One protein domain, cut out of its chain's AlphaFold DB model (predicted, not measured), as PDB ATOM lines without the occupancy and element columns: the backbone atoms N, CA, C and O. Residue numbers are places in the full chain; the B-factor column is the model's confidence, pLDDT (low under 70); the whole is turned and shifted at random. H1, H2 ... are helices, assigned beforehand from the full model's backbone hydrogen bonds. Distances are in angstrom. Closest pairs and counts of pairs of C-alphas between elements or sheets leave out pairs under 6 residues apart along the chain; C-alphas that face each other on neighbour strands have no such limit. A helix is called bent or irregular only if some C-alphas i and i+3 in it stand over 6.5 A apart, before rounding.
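Overview. This is residues 350 to 468 of the 568 residues of the protein "VirE_N domain-containing protein" of Polaribacter sp. Hel1_85 (UniProt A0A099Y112). The longest helix, H1, has H4 side by side with it on one side and H8 on the other, and H3 folds back along H4 as a helical hairpin. H1, H4, H3 and H7 make a loose ring of four, with H2 across one end of it, while H5 and H6 lie at the edge of a flat slab, by H3 and far from H8. The printed part has 119 residues with eight named helices, H1 to H8 in chain order, and no named strand: an all-helix class. It is compact, with a radius of gyration of the C-alphas of 14.1 A, and spans 39 by 38 by 18 A.

Along the chain. H1, residues 350 to 368, runs 26.6 A from C-alpha 350 at (153.732, 117.931, 82.616) to C-alpha 368 at (144.619, 116.708, 107.588). H2 is residues 372 to 382, 14.9 A long, and H3 is residues 385 to 399, 19.8 A long. H4 is residues 402 to 409, H5 residues 423 to 427, H6 residues 437 to 442 and H7 residues 446 to 452. H5 is only just irregular: C-alphas 424 and 427 are 6.7 A apart. H8, residues 456 to 466, is 14.7 A long and ends with C-alpha 466 at (141.846, 122.181, 87.899).

Arrangement. H1 touches H4 with residues 358 to 365 alone, at a shallow tilt of 3 degrees, the same way; their closest C-alphas, Ile 361 and Asn 406, are 6.7 A apart. H1 touches H8 with residues 356 to 364 alone, at a shallow tilt of 31 degrees, opposite ways; the closest C-alphas, Lys 356 and Phe 466, are 7.0 A apart. H1 and H2 touch only at the corner, with C-alphas 368 and 375 closest at 4.2 A. H3 is the hub, touching four helices. It forms a hairpin with H4 at 34.8 degrees, only just short of steep, with C-alphas 396 and 403 closest at 5.3 A. H3 touches H7 at a steep tilt of 51 degrees, C-alphas 391 and 448 being closest at 6.1 A. H3 also touches H5, with C-alphas 389 and 427 closest at 4.9 A. H3 and H2 only just touch, and only at the corner, with 3 pairs of C-alphas within 8 A; the closest, 382 and 388, are 6.1 A apart. H6 is close to H3 but not clearly touching, with C-alphas 397 and 440 closest at 5.7 A. H6 and H8 are apart. The helix packing is mostly aligned: of 4 pairs of helices that touch and have a tilt, those that touch only at the corner or at their ends left out, 3 are at a shallow tilt. Every O i to N i+4 pair is within hydrogen-bond range in H1, H2, H3, H6, H7 and H8, against 3 of 4 in H4 and 0 of 1 in H5, where 0 of 2 O i to N i+3 pairs are within range.

Size, cuts and confidence. The two C-alphas farthest apart, those of Asn 421 and Ile 468, are 42.2 A apart. The printed part has no cut. The link from H4 to H5, residues 410 to 422, is long. Mean pLDDT of the printed part is 89.0, and residues 467 to 468 are under 70.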
ATOM      1  N   LEU A 350     152.963 118.303  81.434       79.44
ATOM      2  CA  LEU A 350     153.732 117.931  82.616       79.44
ATOM      3  C   LEU A 350     153.725 119.048  83.662       79.44
ATOM      4  O   LEU A 350     153.617 118.747  84.838       79.44
ATOM      5  N   GLU A 351     153.809 120.311  83.246       80.06
ATOM      6  CA  GLU A 351     153.877 121.452  84.163       80.06
ATOM      7  C   GLU A 351     152.560 121.592  84.926       80.06
ATOM      8  O   GLU A 351     152.555 121.632  86.154       80.06
ATOM      9  N   SER A 352     151.433 121.547  84.205       81.56
ATOM     10  CA  SER A 352     150.118 121.615  84.844       81.56
ATOM     11  C   SER A 352     149.828 120.397  85.724       81.56
ATOM     12  O   SER A 352     149.203 120.536  86.774       81.56
ATOM     13  N   GLU A 353     150.273 119.202  85.322       86.88
ATOM     14  CA  GLU A 353     150.089 117.995  86.128       86.88
ATOM     15  C   GLU A 353     150.964 118.002  87.389       86.88
ATOM     16  O   GLU A 353     150.494 117.591  88.448       86.88
ATOM     17  N   THR A 354     152.200 118.500  87.293       87.94
ATOM     18  CA  THR A 354     153.083 118.715  88.445       87.94
ATOM     19  C   THR A 354     152.461 119.709  89.419       87.94
ATOM     20  O   THR A 354     152.259 119.359  90.579       87.94
ATOM     21  N   GLU A 355     152.048 120.886  88.937       89.69
ATOM     22  CA  GLU A 355     151.409 121.917  89.764       89.69
ATOM     23  C   GLU A 355     150.151 121.372  90.456       89.69
ATOM     24  O   GLU A 355     149.939 121.562  91.655       89.69
ATOM     25  N   LYS A 356     149.311 120.654  89.704       91.56
ATOM     26  CA  LYS A 356     148.107 120.019  90.241       91.56
ATOM     27  C   LYS A 356     148.436 119.002  91.319       91.56
ATOM     28  O   LYS A 356     147.725 118.923  92.316       91.56
ATOM     29  N   PHE A 357     149.447 118.172  91.099       95.31
ATOM     30  CA  PHE A 357     149.857 117.176  92.074       95.31
ATOM     31  C   PHE A 357     150.355 117.836  93.365       95.31
ATOM     32  O   PHE A 357     149.828 117.513  94.427       95.31
ATOM     33  N   GLU A 358     151.271 118.800  93.282       95.56
ATOM     34  CA  GLU A 358     151.825 119.509  94.445       95.56
ATOM     35  C   GLU A 358     150.750 120.248  95.244       95.56
ATOM     36  O   GLU A 358     150.636 120.045  96.452       95.56
ATOM     37  N   LYS A 359     149.882 121.016  94.574       95.62
ATOM     38  CA  LYS A 359     148.800 121.757  95.243       95.62
ATOM     39  C   LYS A 359     147.781 120.845  95.917       95.62
ATOM     40  O   LYS A 359     147.241 121.192  96.961       95.62
ATOM     41  N   VAL A 360     147.504 119.674  95.343       96.25
ATOM     42  CA  VAL A 360     146.624 118.684  95.984       96.25
ATOM     43  C   VAL A 360     147.292 118.068  97.211       96.25
ATOM     44  O   VAL A 360     146.611 117.838  98.206       96.25
ATOM     45  N   ILE A 361     148.604 117.816  97.166       97.38
ATOM     46  CA  ILE A 361     149.372 117.340  98.326       97.38
ATOM     47  C   ILE A 361     149.368 118.395  99.440       97.38
ATOM     48  O   ILE A 361     149.055 118.057 100.576       97.38
ATOM     49  N   GLU A 362     149.644 119.659  99.112       96.75
ATOM     50  CA  GLU A 362     149.589 120.789 100.051       96.75
ATOM     51  C   GLU A 362     148.211 120.931 100.694       96.75
ATOM     52  O   GLU A 362     148.096 120.998 101.917       96.75
ATOM     53  N   PHE A 363     147.155 120.907  99.879       96.50
ATOM     54  CA  PHE A 363     145.788 121.005 100.371       96.50
ATOM     55  C   PHE A 363     145.424 119.838 101.301       96.50
ATOM     56  O   PHE A 363     144.844 120.057 102.363       96.50
ATOM     57  N   LEU A 364     145.804 118.605 100.945       96.19
ATOM     58  CA  LEU A 364     145.604 117.421 101.787       96.19
ATOM     59  C   LEU A 364     146.354 117.520 103.119       96.19
ATOM     60  O   LEU A 364     145.786 117.196 104.159       96.19
ATOM     61  N   GLU A 365     147.611 117.959 103.091       94.81
ATOM     62  CA  GLU A 365     148.436 118.149 104.285       94.81
ATOM     63  C   GLU A 365     147.797 119.189 105.217       94.81
ATOM     64  O   GLU A 365     147.572 118.918 106.398       94.81
ATOM     65  N   GLU A 366     147.406 120.347 104.687       94.88
ATOM     66  CA  GLU A 366     146.714 121.376 105.461       94.88
ATOM     67  C   GLU A 366     145.377 120.905 106.036       94.88
ATOM     68  O   GLU A 366     145.074 121.197 107.196       94.88
ATOM     69  N   LEU A 367     144.572 120.211 105.233       94.00
ATOM     70  CA  LEU A 367     143.253 119.742 105.636       94.00
ATOM     71  C   LEU A 367     143.364 118.648 106.703       94.00
ATOM     72  O   LEU A 367     142.627 118.684 107.682       94.00
ATOM     73  N   SER A 368     144.349 117.751 106.587       93.88
ATOM     74  CA  SER A 368     144.619 116.708 107.588       93.88
ATOM     75  C   SER A 368     144.990 117.266 108.964       93.88
ATOM     76  O   SER A 368     144.675 116.660 109.979       93.88
ATOM     77  N   ASN A 369     145.593 118.457 109.021       91.50
ATOM     78  CA  ASN A 369     145.916 119.127 110.284       91.50
ATOM     79  C   ASN A 369     144.702 119.825 110.927       91.50
ATOM     80  O   ASN A 369     144.781 120.275 112.072       91.50
ATOM     81  N   LYS A 370     143.601 119.981 110.181       92.69
ATOM     82  CA  LYS A 370     142.402 120.733 110.585       92.69
ATOM     83  C   LYS A 370     141.179 119.829 110.781       92.69
ATOM     84  O   LYS A 370     140.305 120.182 111.570       92.69
ATOM     85  N   ASP A 371     141.121 118.696 110.086       92.31
ATOM     86  CA  ASP A 371     139.991 117.770 110.065       92.31
ATOM     87  C   ASP A 371     140.437 116.341 110.411       92.31
ATOM     88  O   ASP A 371     141.238 115.726 109.702       92.31
ATOM     89  N   SER A 372     139.879 115.791 111.492       91.56
ATOM     90  CA  SER A 372     140.229 114.460 111.997       91.56
ATOM     91  C   SER A 372     139.783 113.310 111.088       91.56
ATOM     92  O   SER A 372     140.396 112.241 111.109       91.56
ATOM     93  N   VAL A 373     138.745 113.499 110.267       91.75
ATOM     94  CA  VAL A 373     138.318 112.507 109.267       91.75
ATOM     95  C   VAL A 373     139.363 112.419 108.158       91.75
ATOM     96  O   VAL A 373     139.720 111.320 107.724       91.75
ATOM     97  N   VAL A 374     139.905 113.563 107.739       92.19
ATOM     98  CA  VAL A 374     140.973 113.629 106.735       92.19
ATOM     99  C   VAL A 374     142.297 113.127 107.308       92.19
ATOM    100  O   VAL A 374     142.980 112.349 106.643       92.19
ATOM    101  N   GLU A 375     142.633 113.475 108.551       93.81
ATOM    102  CA  GLU A 375     143.787 112.922 109.278       93.81
ATOM    103  C   GLU A 375     143.749 111.386 109.309       93.81
ATOM    104  O   GLU A 375     144.732 110.711 108.974       93.81
ATOM    105  N   GLN A 376     142.587 110.822 109.658       94.25
ATOM    106  CA  GLN A 376     142.377 109.381 109.677       94.25
ATOM    107  C   GLN A 376     142.501 108.788 108.270       94.25
ATOM    108  O   GLN A 376     143.194 107.784 108.089       94.25
ATOM    109  N   PHE A 377     141.889 109.413 107.259       95.31
ATOM    110  CA  PHE A 377     141.997 108.971 105.869       95.31
ATOM    111  C   PHE A 377     143.455 108.923 105.396       95.31
ATOM    112  O   PHE A 377     143.873 107.926 104.793       95.31
ATOM    113  N   VAL A 378     144.222 109.985 105.668       94.19
ATOM    114  CA  VAL A 378     145.635 110.091 105.298       94.19
ATOM    115  C   VAL A 378     146.436 109.003 106.006       94.19
ATOM    116  O   VAL A 378     147.152 108.247 105.349       94.19
ATOM    117  N   SER A 379     146.237 108.836 107.313       93.00
ATOM    118  CA  SER A 379     146.917 107.804 108.098       93.00
ATOM    119  C   SER A 379     146.633 106.393 107.581       93.00
ATOM    120  O   SER A 379     147.553 105.602 107.392       93.00
ATOM    121  N   GLU A 380     145.379 106.070 107.266       93.94
ATOM    122  CA  GLU A 380     145.001 104.740 106.774       93.94
ATOM    123  C   GLU A 380     145.597 104.411 105.398       93.94
ATOM    124  O   GLU A 380     145.998 103.269 105.137       93.94
ATOM    125  N   HIS A 381     145.655 105.395 104.497       94.38
ATOM    126  CA  HIS A 381     146.055 105.162 103.111       94.38
ATOM    127  C   HIS A 381     147.547 105.382 102.868       94.38
ATOM    128  O   HIS A 381     148.139 104.620 102.099       94.38
ATOM    129  N   PHE A 382     148.162 106.365 103.523       95.06
ATOM    130  CA  PHE A 382     149.566 106.731 103.335       95.06
ATOM    131  C   PHE A 382     150.500 106.137 104.401       95.06
ATOM    132  O   PHE A 382     151.707 106.225 104.232       95.06
ATOM    133  N   ASP A 383     149.998 105.417 105.413       93.81
ATOM    134  CA  ASP A 383     150.811 104.469 106.203       93.81
ATOM    135  C   ASP A 383     150.774 103.033 105.628       93.81
ATOM    136  O   ASP A 383     151.433 102.101 106.102       93.81
ATOM    137  N   ASN A 384     150.016 102.809 104.549       92.56
ATOM    138  CA  ASN A 384     149.931 101.504 103.902       92.56
ATOM    139  C   ASN A 384     151.017 101.329 102.829       92.56
ATOM    140  O   ASN A 384     150.948 101.927 101.754       92.56
ATOM    141  N   TYR A 385     151.963 100.411 103.061       88.44
ATOM    142  CA  TYR A 385     153.032 100.096 102.099       88.44
ATOM    143  C   TYR A 385     152.502  99.755 100.697       88.44
ATOM    144  O   TYR A 385     153.029 100.233  99.697       88.44
ATOM    145  N   GLY A 386     151.440  98.948 100.605       87.00
ATOM    146  CA  GLY A 386     150.873  98.535  99.321       87.00
ATOM    147  C   GLY A 386     150.232  99.687  98.545       87.00
ATOM    148  O   GLY A 386     150.271  99.688  97.314       87.00
ATOM    149  N   THR A 387     149.661 100.670  99.243       91.44
ATOM    150  CA  THR A 387     149.149 101.905  98.634       91.44
ATOM    151  C   THR A 387     150.302 102.780  98.156       91.44
ATOM    152  O   THR A 387     150.363 103.086  96.965       91.44
ATOM    153  N   LEU A 388     151.258 103.104  99.034       92.62
ATOM    154  CA  LEU A 388     152.429 103.924  98.700       92.62
ATOM    155  C   LEU A 388     153.226 103.342  97.532       92.62
ATOM    156  O   LEU A 388     153.625 104.062  96.620       92.62
ATOM    157  N   GLN A 389     153.408 102.024  97.504       88.12
ATOM    158  CA  GLN A 389     154.086 101.329  96.418       88.12
ATOM    159  C   GLN A 389     153.374 101.533  95.072       88.12
ATOM    160  O   GLN A 389     154.017 101.882  94.084       88.12
ATOM    161  N   LYS A 390     152.048 101.350  95.028       89.31
ATOM    162  CA  LYS A 390     151.260 101.534  93.798       89.31
ATOM    163  C   LYS A 390     151.275 102.983  93.323       89.31
ATOM    164  O   LYS A 390     151.401 103.224  92.124       89.31
ATOM    165  N   LEU A 391     151.130 103.928  94.249       93.94
ATOM    166  CA  LEU A 391     151.131 105.352  93.929       93.94
ATOM    167  C   LEU A 391     152.509 105.799  93.439       93.94
ATOM    168  O   LEU A 391     152.601 106.356  92.351       93.94
ATOM    169  N   SER A 392     153.574 105.476  94.177       92.75
ATOM    170  CA  SER A 392     154.955 105.816  93.805       92.75
ATOM    171  C   SER A 392     155.365 105.229  92.462       92.75
ATOM    172  O   SER A 392     155.982 105.930  91.673       92.75
ATOM    173  N   TRP A 393     154.996 103.981  92.150       90.94
ATOM    174  CA  TRP A 393     155.278 103.383  90.841       90.94
ATOM    175  C   TRP A 393     154.726 104.233  89.696       90.94
ATOM    176  O   TRP A 393     155.423 104.528  88.724       90.94
ATOM    177  N   VAL A 394     153.464 104.637  89.803       91.69
ATOM    178  CA  VAL A 394     152.801 105.380  88.736       91.69
ATOM    179  C   VAL A 394     153.281 106.826  88.702       91.69
ATOM    180  O   VAL A 394     153.609 107.326  87.628       91.69
ATOM    181  N   LEU A 395     153.349 107.482  89.860       93.12
ATOM    182  CA  LEU A 395     153.709 108.891  89.968       93.12
ATOM    183  C   LEU A 395     155.180 109.132  89.635       93.12
ATOM    184  O   LEU A 395     155.455 110.064  88.892       93.12
ATOM    185  N   PHE A 396     156.113 108.271  90.050       92.12
ATOM    186  CA  PHE A 396     157.523 108.407  89.665       92.12
ATOM    187  C   PHE A 396     157.711 108.293  88.145       92.12
ATOM    188  O   PHE A 396     158.426 109.083  87.537       92.12
ATOM    189  N   GLY A 397     157.001 107.370  87.486       88.06
ATOM    190  CA  GLY A 397     157.019 107.271  86.022       88.06
ATOM    191  C   GLY A 397     156.360 108.461  85.297       88.06
ATOM    192  O   GLY A 397     156.440 108.565  84.066       88.06
ATOM    193  N   VAL A 398     155.685 109.357  86.027       87.88
ATOM    194  CA  VAL A 398     155.077 110.583  85.491       87.88
ATOM    195  C   VAL A 398     155.886 111.828  85.834       87.88
ATOM    196  O   VAL A 398     156.200 112.576  84.913       87.88
ATOM    197  N   LEU A 399     156.211 112.018  87.109       88.25
ATOM    198  CA  LEU A 399     156.741 113.245  87.706       88.25
ATOM    199  C   LEU A 399     158.190 113.094  88.209       88.25
ATOM    200  O   LEU A 399     158.769 114.050  88.708       88.25
ATOM    201  N   GLY A 400     158.790 111.904  88.100       87.62
ATOM    202  CA  GLY A 400     160.153 111.650  88.572       87.62
ATOM    203  C   GLY A 400     160.278 111.647  90.097       87.62
ATOM    204  O   GLY A 400     159.363 111.227  90.805       87.62
ATOM    205  N   GLU A 401     161.434 112.085  90.598       87.25
ATOM    206  CA  GLU A 401     161.790 112.064  92.028       87.25
ATOM    207  C   GLU A 401     160.837 112.906  92.889       87.25
ATOM    208  O   GLU A 401     160.455 112.475  93.978       87.25
ATOM    209  N   LEU A 402     160.330 114.013  92.335       90.31
ATOM    210  CA  LEU A 402     159.357 114.906  92.971       90.31
ATOM    211  C   LEU A 402     158.109 114.171  93.489       90.31
ATOM    212  O   LEU A 402     157.517 114.555  94.501       90.31
ATOM    213  N   ALA A 403     157.701 113.090  92.813       92.81
ATOM    214  CA  ALA A 403     156.581 112.261  93.244       92.81
ATOM    215  C   ALA A 403     156.803 111.649  94.630       92.81
ATOM    216  O   ALA A 403     155.881 111.592  95.442       92.81
ATOM    217  N   VAL A 404     158.011 111.142  94.879       93.31
ATOM    218  CA  VAL A 404     158.351 110.439  96.119       93.31
ATOM    219  C   VAL A 404     158.462 111.438  97.264       93.31
ATOM    220  O   VAL A 404     157.888 111.200  98.327       93.31
ATOM    221  N   GLU A 405     159.115 112.575  97.020       93.56
ATOM    222  CA  GLU A 405     159.249 113.675  97.981       93.56
ATOM    223  C   GLU A 405     157.883 114.185  98.452       93.56
ATOM    224  O   GLU A 405     157.633 114.301  99.650       93.56
ATOM    225  N   ASN A 406     156.954 114.409  97.522       95.56
ATOM    226  CA  ASN A 406     155.621 114.887  97.871       95.56
ATOM    227  C   ASN A 406     154.753 113.817  98.548       95.56
ATOM    228  O   ASN A 406     154.021 114.128  99.482       95.56
ATOM    229  N   LEU A 407     154.851 112.544  98.146       95.88
ATOM    230  CA  LEU A 407     154.149 111.467  98.852       95.88
ATOM    231  C   LEU A 407     154.638 111.307 100.300       95.88
ATOM    232  O   LEU A 407     153.827 110.992 101.169       95.88
ATOM    233  N   LEU A 408     155.930 111.536 100.575       95.31
ATOM    234  CA  LEU A 408     156.498 111.462 101.928       95.31
ATOM    235  C   LEU A 408     155.860 112.467 102.897       95.31
ATOM    236  O   LEU A 408     155.755 112.160 104.085       95.31
ATOM    237  N   ARG A 409     155.394 113.620 102.401       95.06
ATOM    238  CA  ARG A 409     154.689 114.641 103.202       95.06
ATOM    239  C   ARG A 409     153.382 114.117 103.795       95.06
ATOM    240  O   ARG A 409     153.031 114.480 104.908       95.06
ATOM    241  N   LEU A 410     152.701 113.212 103.087       95.44
ATOM    242  CA  LEU A 410     151.446 112.604 103.540       95.44
ATOM    243  C   LEU A 410     151.645 111.370 104.429       95.44
ATOM    244  O   LEU A 410     150.682 110.858 104.993       95.44
ATOM    245  N   VAL A 411     152.868 110.849 104.546       95.06
ATOM    246  CA  VAL A 411     153.128 109.723 105.446       95.06
ATOM    247  C   VAL A 411     153.076 110.236 106.896       95.06
ATOM    248  O   VAL A 411     153.719 111.247 107.194       95.06
ATOM    249  N   PRO A 412     152.369 109.561 107.823       92.00
ATOM    250  CA  PRO A 412     152.308 109.994 109.216       92.00
ATOM    251  C   PRO A 412     153.675 110.048 109.896       92.00
ATOM    252  O   PRO A 412     154.594 109.280 109.586       92.00
ATOM    253  N   GLU A 413     153.800 110.946 110.867       89.50
ATOM    254  CA  GLU A 413     155.021 111.077 111.649       89.50
ATOM    255  C   GLU A 413     155.256 109.845 112.535       89.50
ATOM    256  O   GLU A 413     154.327 109.278 113.106       89.50
ATOM    257  N   GLY A 414     156.507 109.383 112.611       86.88
ATOM    258  CA  GLY A 414     156.859 108.139 113.307       86.88
ATOM    259  C   GLY A 414     156.524 106.847 112.547       86.88
ATOM    260  O   GLY A 414     156.818 105.758 113.047       86.88
ATOM    261  N   SER A 415     155.961 106.931 111.335       91.69
ATOM    262  CA  SER A 415     155.775 105.760 110.478       91.69
ATOM    263  C   SER A 415     157.117 105.160 110.047       91.69
ATOM    264  O   SER A 415     158.016 105.844 109.551       91.69
ATOM    265  N   ASN A 416     157.213 103.832 110.105       88.88
ATOM    266  CA  ASN A 416     158.352 103.080 109.578       88.88
ATOM    267  C   ASN A 416     158.463 103.125 108.034       88.88
ATOM    268  O   ASN A 416     159.384 102.532 107.473       88.88
ATOM    269  N   LYS A 417     157.537 103.797 107.333       92.81
ATOM    270  CA  LYS A 417     157.607 104.068 105.883       92.81
ATOM    271  C   LYS A 417     158.456 105.302 105.572       92.81
ATOM    272  O   LYS A 417     158.801 105.473 104.406       92.81
ATOM    273  N   LYS A 418     158.801 106.115 106.582       89.75
ATOM    274  CA  LYS A 418     159.783 107.211 106.495       89.75
ATOM    275  C   LYS A 418     161.193 106.807 106.945       89.75
ATOM    276  O   LYS A 418     162.146 107.499 106.615       89.75
ATOM    277  N   ASP A 419     161.337 105.709 107.688       86.50
ATOM    278  CA  ASP A 419     162.635 105.257 108.203       86.50
ATOM    279  C   ASP A 419     163.436 104.511 107.129       86.50
ATOM    280  O   ASP A 419     163.158 103.347 106.844       86.50
ATOM    281  N   GLU A 420     164.467 105.158 106.583       85.50
ATOM    282  CA  GLU A 420     165.383 104.601 105.573       85.50
ATOM    283  C   GLU A 420     166.016 103.262 105.975       85.50
ATOM    284  O   GLU A 420     166.344 102.437 105.117       85.50
ATOM    285  N   ASN A 421     166.165 103.014 107.279       81.69
ATOM    286  CA  ASN A 421     166.738 101.773 107.797       81.69
ATOM    287  C   ASN A 421     165.711 100.636 107.867       81.69
ATOM    288  O   ASN A 421     166.077  99.470 108.063       81.69
ATOM    289  N   HIS A 422     164.425 100.950 107.715       83.25
ATOM    290  CA  HIS A 422     163.347  99.984 107.764       83.25
ATOM    291  C   HIS A 422     163.016  99.453 106.363       83.25
ATOM    292  O   HIS A 422     162.891 100.183 105.383       83.25
ATOM    293  N   GLY A 423     162.782  98.141 106.254       76.88
ATOM    294  CA  GLY A 423     162.500  97.491 104.967       76.88
ATOM    295  C   GLY A 423     161.226  97.977 104.260       76.88
ATOM    296  O   GLY A 423     161.069  97.723 103.067       76.88
ATOM    297  N   ASP A 424     160.333  98.667 104.967       82.44
ATOM    298  CA  ASP A 424     159.128  99.260 104.382       82.44
ATOM    299  C   ASP A 424     159.435 100.553 103.621       82.44
ATOM    300  O   ASP A 424     158.674 100.870 102.719       82.44
ATOM    301  N   TYR A 425     160.557 101.241 103.867       85.81
ATOM    302  CA  TYR A 425     160.953 102.451 103.129       85.81
ATOM    303  C   TYR A 425     161.219 102.200 101.639       85.81
ATOM    304  O   TYR A 425     161.153 103.112 100.829       85.81
ATOM    305  N   ARG A 426     161.413 100.941 101.223       84.12
ATOM    306  CA  ARG A 426     161.674 100.545  99.822       84.12
ATOM    307  C   ARG A 426     160.626 101.009  98.799       84.12
ATOM    308  O   ARG A 426     160.861 100.884  97.598       84.12
ATOM    309  N   TRP A 427     159.468 101.517  99.228       87.12
ATOM    310  CA  TRP A 427     158.508 102.142  98.318       87.12
ATOM    311  C   TRP A 427     159.061 103.422  97.660       87.12
ATOM    312  O   TRP A 427     158.641 103.731  96.547       87.12
ATOM    313  N   THR A 428     160.010 104.117  98.296       87.81
ATOM    314  CA  THR A 428     160.643 105.351  97.791       87.81
ATOM    315  C   THR A 428     161.699 105.085  96.720       87.81
ATOM    316  O   THR A 428     161.954 105.934  95.871       87.81
ATOM    317  N   VAL A 429     162.305 103.894  96.728       85.81
ATOM    318  CA  VAL A 429     163.408 103.560  95.828       85.81
ATOM    319  C   VAL A 429     162.850 103.244  94.441       85.81
ATOM    320  O   VAL A 429     162.199 102.216  94.220       85.81
ATOM    321  N   ARG A 430     163.072 104.169  93.505       87.44
ATOM    322  CA  ARG A 430     162.617 104.095  92.114       87.44
ATOM    323  C   ARG A 430     163.714 104.559  91.172       87.44
ATOM    324  O   ARG A 430     164.509 105.435  91.497       87.44
ATOM    325  N   SER A 431     163.740 103.974  89.984       86.25
ATOM    326  CA  SER A 431     164.675 104.329  88.923       86.25
ATOM    327  C   SER A 431     163.976 104.330  87.571       86.25
ATOM    328  O   SER A 431     163.074 103.534  87.319       86.25
ATOM    329  N   LYS A 432     164.434 105.177  86.640       82.88
ATOM    330  CA  LYS A 432     163.974 105.126  85.239       82.88
ATOM    331  C   LYS A 432     164.236 103.748  84.607       82.88
ATOM    332  O   LYS A 432     163.471 103.331  83.743       82.88
ATOM    333  N   ASP A 433     165.262 103.026  85.072       86.12
ATOM    334  CA  ASP A 433     165.570 101.665  84.611       86.12
ATOM    335  C   ASP A 433     164.502 100.630  85.043       86.12
ATOM    336  O   ASP A 433     164.449  99.544  84.458       86.12
ATOM    337  N   ASP A 434     163.628 100.955  86.004       88.12
ATOM    338  CA  ASP A 434     162.518 100.085  86.411       88.12
ATOM    339  C   ASP A 434     161.398 100.031  85.362       88.12
ATOM    340  O   ASP A 434     160.541  99.150  85.410       88.12
ATOM    341  N   TYR A 435     161.398 100.942  84.388       87.88
ATOM    342  CA  TYR A 435     160.327 101.080  83.412       87.88
ATOM    343  C   TYR A 435     160.802 100.742  81.997       87.88
ATOM    344  O   TYR A 435     161.952 100.945  81.611       87.88
ATOM    345  N   SER A 436     159.875 100.249  81.176       83.19
ATOM    346  CA  SER A 436     160.056 100.254  79.722       83.19
ATOM    347  C   SER A 436     159.566 101.574  79.128       83.19
ATOM    348  O   SER A 436     158.715 102.254  79.707       83.19
ATOM    349  N   ASN A 437     160.044 101.904  77.929       80.25
ATOM    350  CA  ASN A 437     159.597 103.092  77.203       80.25
ATOM    351  C   ASN A 437     158.085 103.066  76.953       80.25
ATOM    352  O   ASN A 437     157.432 104.103  77.024       80.25
ATOM    353  N   GLU A 438     157.516 101.899  76.650       81.25
ATOM    354  CA  GLU A 438     156.077 101.728  76.443       81.25
ATOM    355  C   GLU A 438     155.290 101.986  77.731       81.25
ATOM    356  O   GLU A 438     154.280 102.690  77.696       81.25
ATOM    357  N   VAL A 439     155.773 101.468  78.867       85.38
ATOM    358  CA  VAL A 439     155.142 101.703  80.170       85.38
ATOM    359  C   VAL A 439     155.170 103.191  80.499       85.38
ATOM    360  O   VAL A 439     154.102 103.755  80.732       85.38
ATOM    361  N   LEU A 440     156.333 103.850  80.420       84.00
ATOM    362  CA  LEU A 440     156.462 105.284  80.716       84.00
ATOM    363  C   LEU A 440     155.471 106.134  79.919       84.00
ATOM    364  O   LEU A 440     154.838 107.015  80.491       84.00
ATOM    365  N   LYS A 441     155.270 105.844  78.628       80.38
ATOM    366  CA  LYS A 441     154.303 106.563  77.776       80.38
ATOM    367  C   LYS A 441     152.853 106.422  78.237       80.38
ATOM    368  O   LYS A 441     152.051 107.312  77.983       80.38
ATOM    369  N   SER A 442     152.510 105.303  78.868       83.25
ATOM    370  CA  SER A 442     151.131 104.960  79.235       83.25
ATOM    371  C   SER A 442     150.722 105.398  80.644       83.25
ATOM    372  O   SER A 442     149.526 105.471  80.931       83.25
ATOM    373  N   LEU A 443     151.690 105.667  81.528       87.31
ATOM    374  CA  LEU A 443     151.420 105.980  82.931       87.31
ATOM    375  C   LEU A 443     150.705 107.327  83.088       87.31
ATOM    376  O   LEU A 443     151.058 108.320  82.450       87.31
ATOM    377  N   LYS A 444     149.723 107.344  83.993       86.50
ATOM    378  CA  LYS A 444     148.930 108.520  84.368       86.50
ATOM    379  C   LYS A 444     148.775 108.593  85.881       86.50
ATOM    380  O   LYS A 444     148.506 107.552  86.471       86.50
ATOM    381  N   PRO A 445     148.744 109.786  86.487       89.81
ATOM    382  CA  PRO A 445     148.517 109.964  87.925       89.81
ATOM    383  C   PRO A 445     147.083 109.617  88.384       89.81
ATOM    384  O   PRO A 445     146.742 109.780  89.550       89.81
ATOM    385  N   ALA A 446     146.231 109.092  87.496       88.50
ATOM    386  CA  ALA A 446     144.838 108.744  87.777       88.50
ATOM    387  C   ALA A 446     144.618 107.904  89.057       88.50
ATOM    388  O   ALA A 446     143.662 108.202  89.767       88.50
ATOM    389  N   PRO A 447     145.457 106.906  89.414       92.50
ATOM    390  CA  PRO A 447     145.287 106.173  90.670       92.50
ATOM    391  C   PRO A 447     145.403 107.045  91.925       92.50
ATOM    392  O   PRO A 447     144.701 106.785  92.897       92.50
ATOM    393  N   PHE A 448     146.256 108.074  91.900       95.81
ATOM    394  CA  PHE A 448     146.376 109.036  92.994       95.81
ATOM    395  C   PHE A 448     145.102 109.872  93.110       95.81
ATOM    396  O   PHE A 448     144.471 109.879  94.164       95.81
ATOM    397  N   TYR A 449     144.646 110.479  92.011       93.81
ATOM    398  CA  TYR A 449     143.422 111.285  92.038       93.81
ATOM    399  C   TYR A 449     142.180 110.468  92.386       93.81
ATOM    400  O   TYR A 449     141.351 110.928  93.157       93.81
ATOM    401  N   ALA A 450     142.066 109.236  91.890       92.56
ATOM    402  CA  ALA A 450     140.967 108.341  92.248       92.56
ATOM    403  C   ALA A 450     140.959 107.970  93.741       92.56
ATOM    404  O   ALA A 450     139.912 107.619  94.282       92.56
ATOM    405  N   LEU A 451     142.121 108.002  94.399       95.12
ATOM    406  CA  LEU A 451     142.207 107.793  95.834       95.12
ATOM    407  C   LEU A 451     141.749 109.040  96.593       95.12
ATOM    408  O   LEU A 451     140.863 108.926  97.432       95.12
ATOM    409  N   VAL A 452     142.340 110.199  96.303       95.00
ATOM    410  CA  VAL A 452     142.143 111.412  97.115       95.00
ATOM    411  C   VAL A 452     140.791 112.087  96.874       95.00
ATOM    412  O   VAL A 452     140.230 112.637  97.810       95.00
ATOM    413  N   ARG A 453     140.192 111.933  95.683       92.88
ATOM    414  CA  ARG A 453     138.820 112.395  95.368       92.88
ATOM    415  C   ARG A 453     137.708 111.652  96.117       92.88
ATOM    416  O   ARG A 453     136.532 111.899  95.892       92.88
ATOM    417  N   LYS A 454     138.055 110.692  96.976       91.62
ATOM    418  CA  LYS A 454     137.094 110.113  97.925       91.62
ATOM    419  C   LYS A 454     136.749 111.077  99.060       91.62
ATOM    420  O   LYS A 454     135.755 110.841  99.736       91.62
ATOM    421  N   LEU A 455     137.582 112.094  99.277       89.94
ATOM    422  CA  LEU A 455     137.293 113.233 100.136       89.94
ATOM    423  C   LEU A 455     136.611 114.296  99.273       89.94
ATOM    424  O   LEU A 455     137.184 114.713  98.264       89.94
ATOM    425  N   GLU A 456     135.394 114.682  99.641       86.50
ATOM    426  CA  GLU A 456     134.557 115.613  98.870       86.50
ATOM    427  C   GLU A 456     135.248 116.974  98.737       86.50
ATOM    428  O   GLU A 456     135.376 117.498  97.637       86.50
ATOM    429  N   GLU A 457     135.864 117.452  99.819       88.88
ATOM    430  CA  GLU A 457     136.614 118.708  99.872       88.88
ATOM    431  C   GLU A 457     137.790 118.724  98.889       88.88
ATOM    432  O   GLU A 457     138.141 119.759  98.324       88.88
ATOM    433  N   VAL A 458     138.419 117.566  98.676       90.00
ATOM    434  CA  VAL A 458     139.531 117.420  97.731       90.00
ATOM    435  C   VAL A 458     139.009 117.305  96.303       90.00
ATOM    436  O   VAL A 458     139.653 117.811  95.383       90.00
ATOM    437  N   ASP A 459     137.868 116.646  96.087       87.75
ATOM    438  CA  ASP A 459     137.237 116.581  94.766       87.75
ATOM    439  C   ASP A 459     136.802 117.973  94.294       87.75
ATOM    440  O   ASP A 459     137.161 118.367  93.177       87.75
ATOM    441  N   ASP A 460     136.160 118.736  95.179       81.06
ATOM    442  CA  ASP A 460     135.766 120.129  94.968       81.06
ATOM    443  C   ASP A 460     136.988 121.009  94.712       81.06
ATOM    444  O   ASP A 460     137.057 121.670  93.676       81.06
ATOM    445  N   PHE A 461     138.019 120.932  95.563       88.25
ATOM    446  CA  PHE A 461     139.266 121.670  95.349       88.25
ATOM    447  C   PHE A 461     139.869 121.378  93.969       88.25
ATOM    448  O   PHE A 461     140.269 122.298  93.248       88.25
ATOM    449  N   ILE A 462     139.923 120.103  93.562       85.56
ATOM    450  CA  ILE A 462     140.461 119.746  92.249       85.56
ATOM    451  C   ILE A 462     139.557 120.265  91.127       85.56
ATOM    452  O   ILE A 462     140.074 120.689  90.092       85.56
ATOM    453  N   TYR A 463     138.237 120.206  91.280       77.62
ATOM    454  CA  TYR A 463     137.291 120.692  90.279       77.62
ATOM    455  C   TYR A 463     137.363 122.217  90.117       77.62
ATOM    456  O   TYR A 463     137.477 122.708  88.996       77.62
ATOM    457  N   GLU A 464     137.397 122.962  91.214       78.25
ATOM    458  CA  GLU A 464     137.451 124.425  91.209       78.25
ATOM    459  C   GLU A 464     138.778 124.957  90.655       78.25
ATOM    460  O   GLU A 464     138.791 125.899  89.862       78.25
ATOM    461  N   ASN A 465     139.901 124.328  91.015       80.25
ATOM    462  CA  ASN A 465     141.239 124.819  90.659       80.25
ATOM    463  C   ASN A 465     141.806 124.165  89.383       80.25
ATOM    464  O   ASN A 465     142.692 124.709  88.716       80.25
ATOM    465  N   PHE A 466     141.316 122.977  89.013       79.69
ATOM    466  CA  PHE A 466     141.846 122.181  87.899       79.69
ATOM    467  C   PHE A 466     140.768 121.468  87.069       79.69
ATOM    468  O   PHE A 466     141.109 120.548  86.323       79.69
ATOM    469  N   GLY A 467     139.492 121.860  87.169       58.53
ATOM    470  CA  GLY A 467     138.376 121.266  86.414       58.53
ATOM    471  C   GLY A 467     138.444 121.482  84.901       58.53
ATOM    472  O   GLY A 467     137.804 120.759  84.142       58.53
ATOM    473  N   ILE A 468     139.274 122.424  84.457       56.56
ATOM    474  CA  ILE A 468     139.666 122.600  83.059       56.56
ATOM    475  C   ILE A 468     140.592 121.433  82.669       56.56
ATOM    476  O   ILE A 468     141.596 121.195  83.349       56.56
TER     477      ILE A 468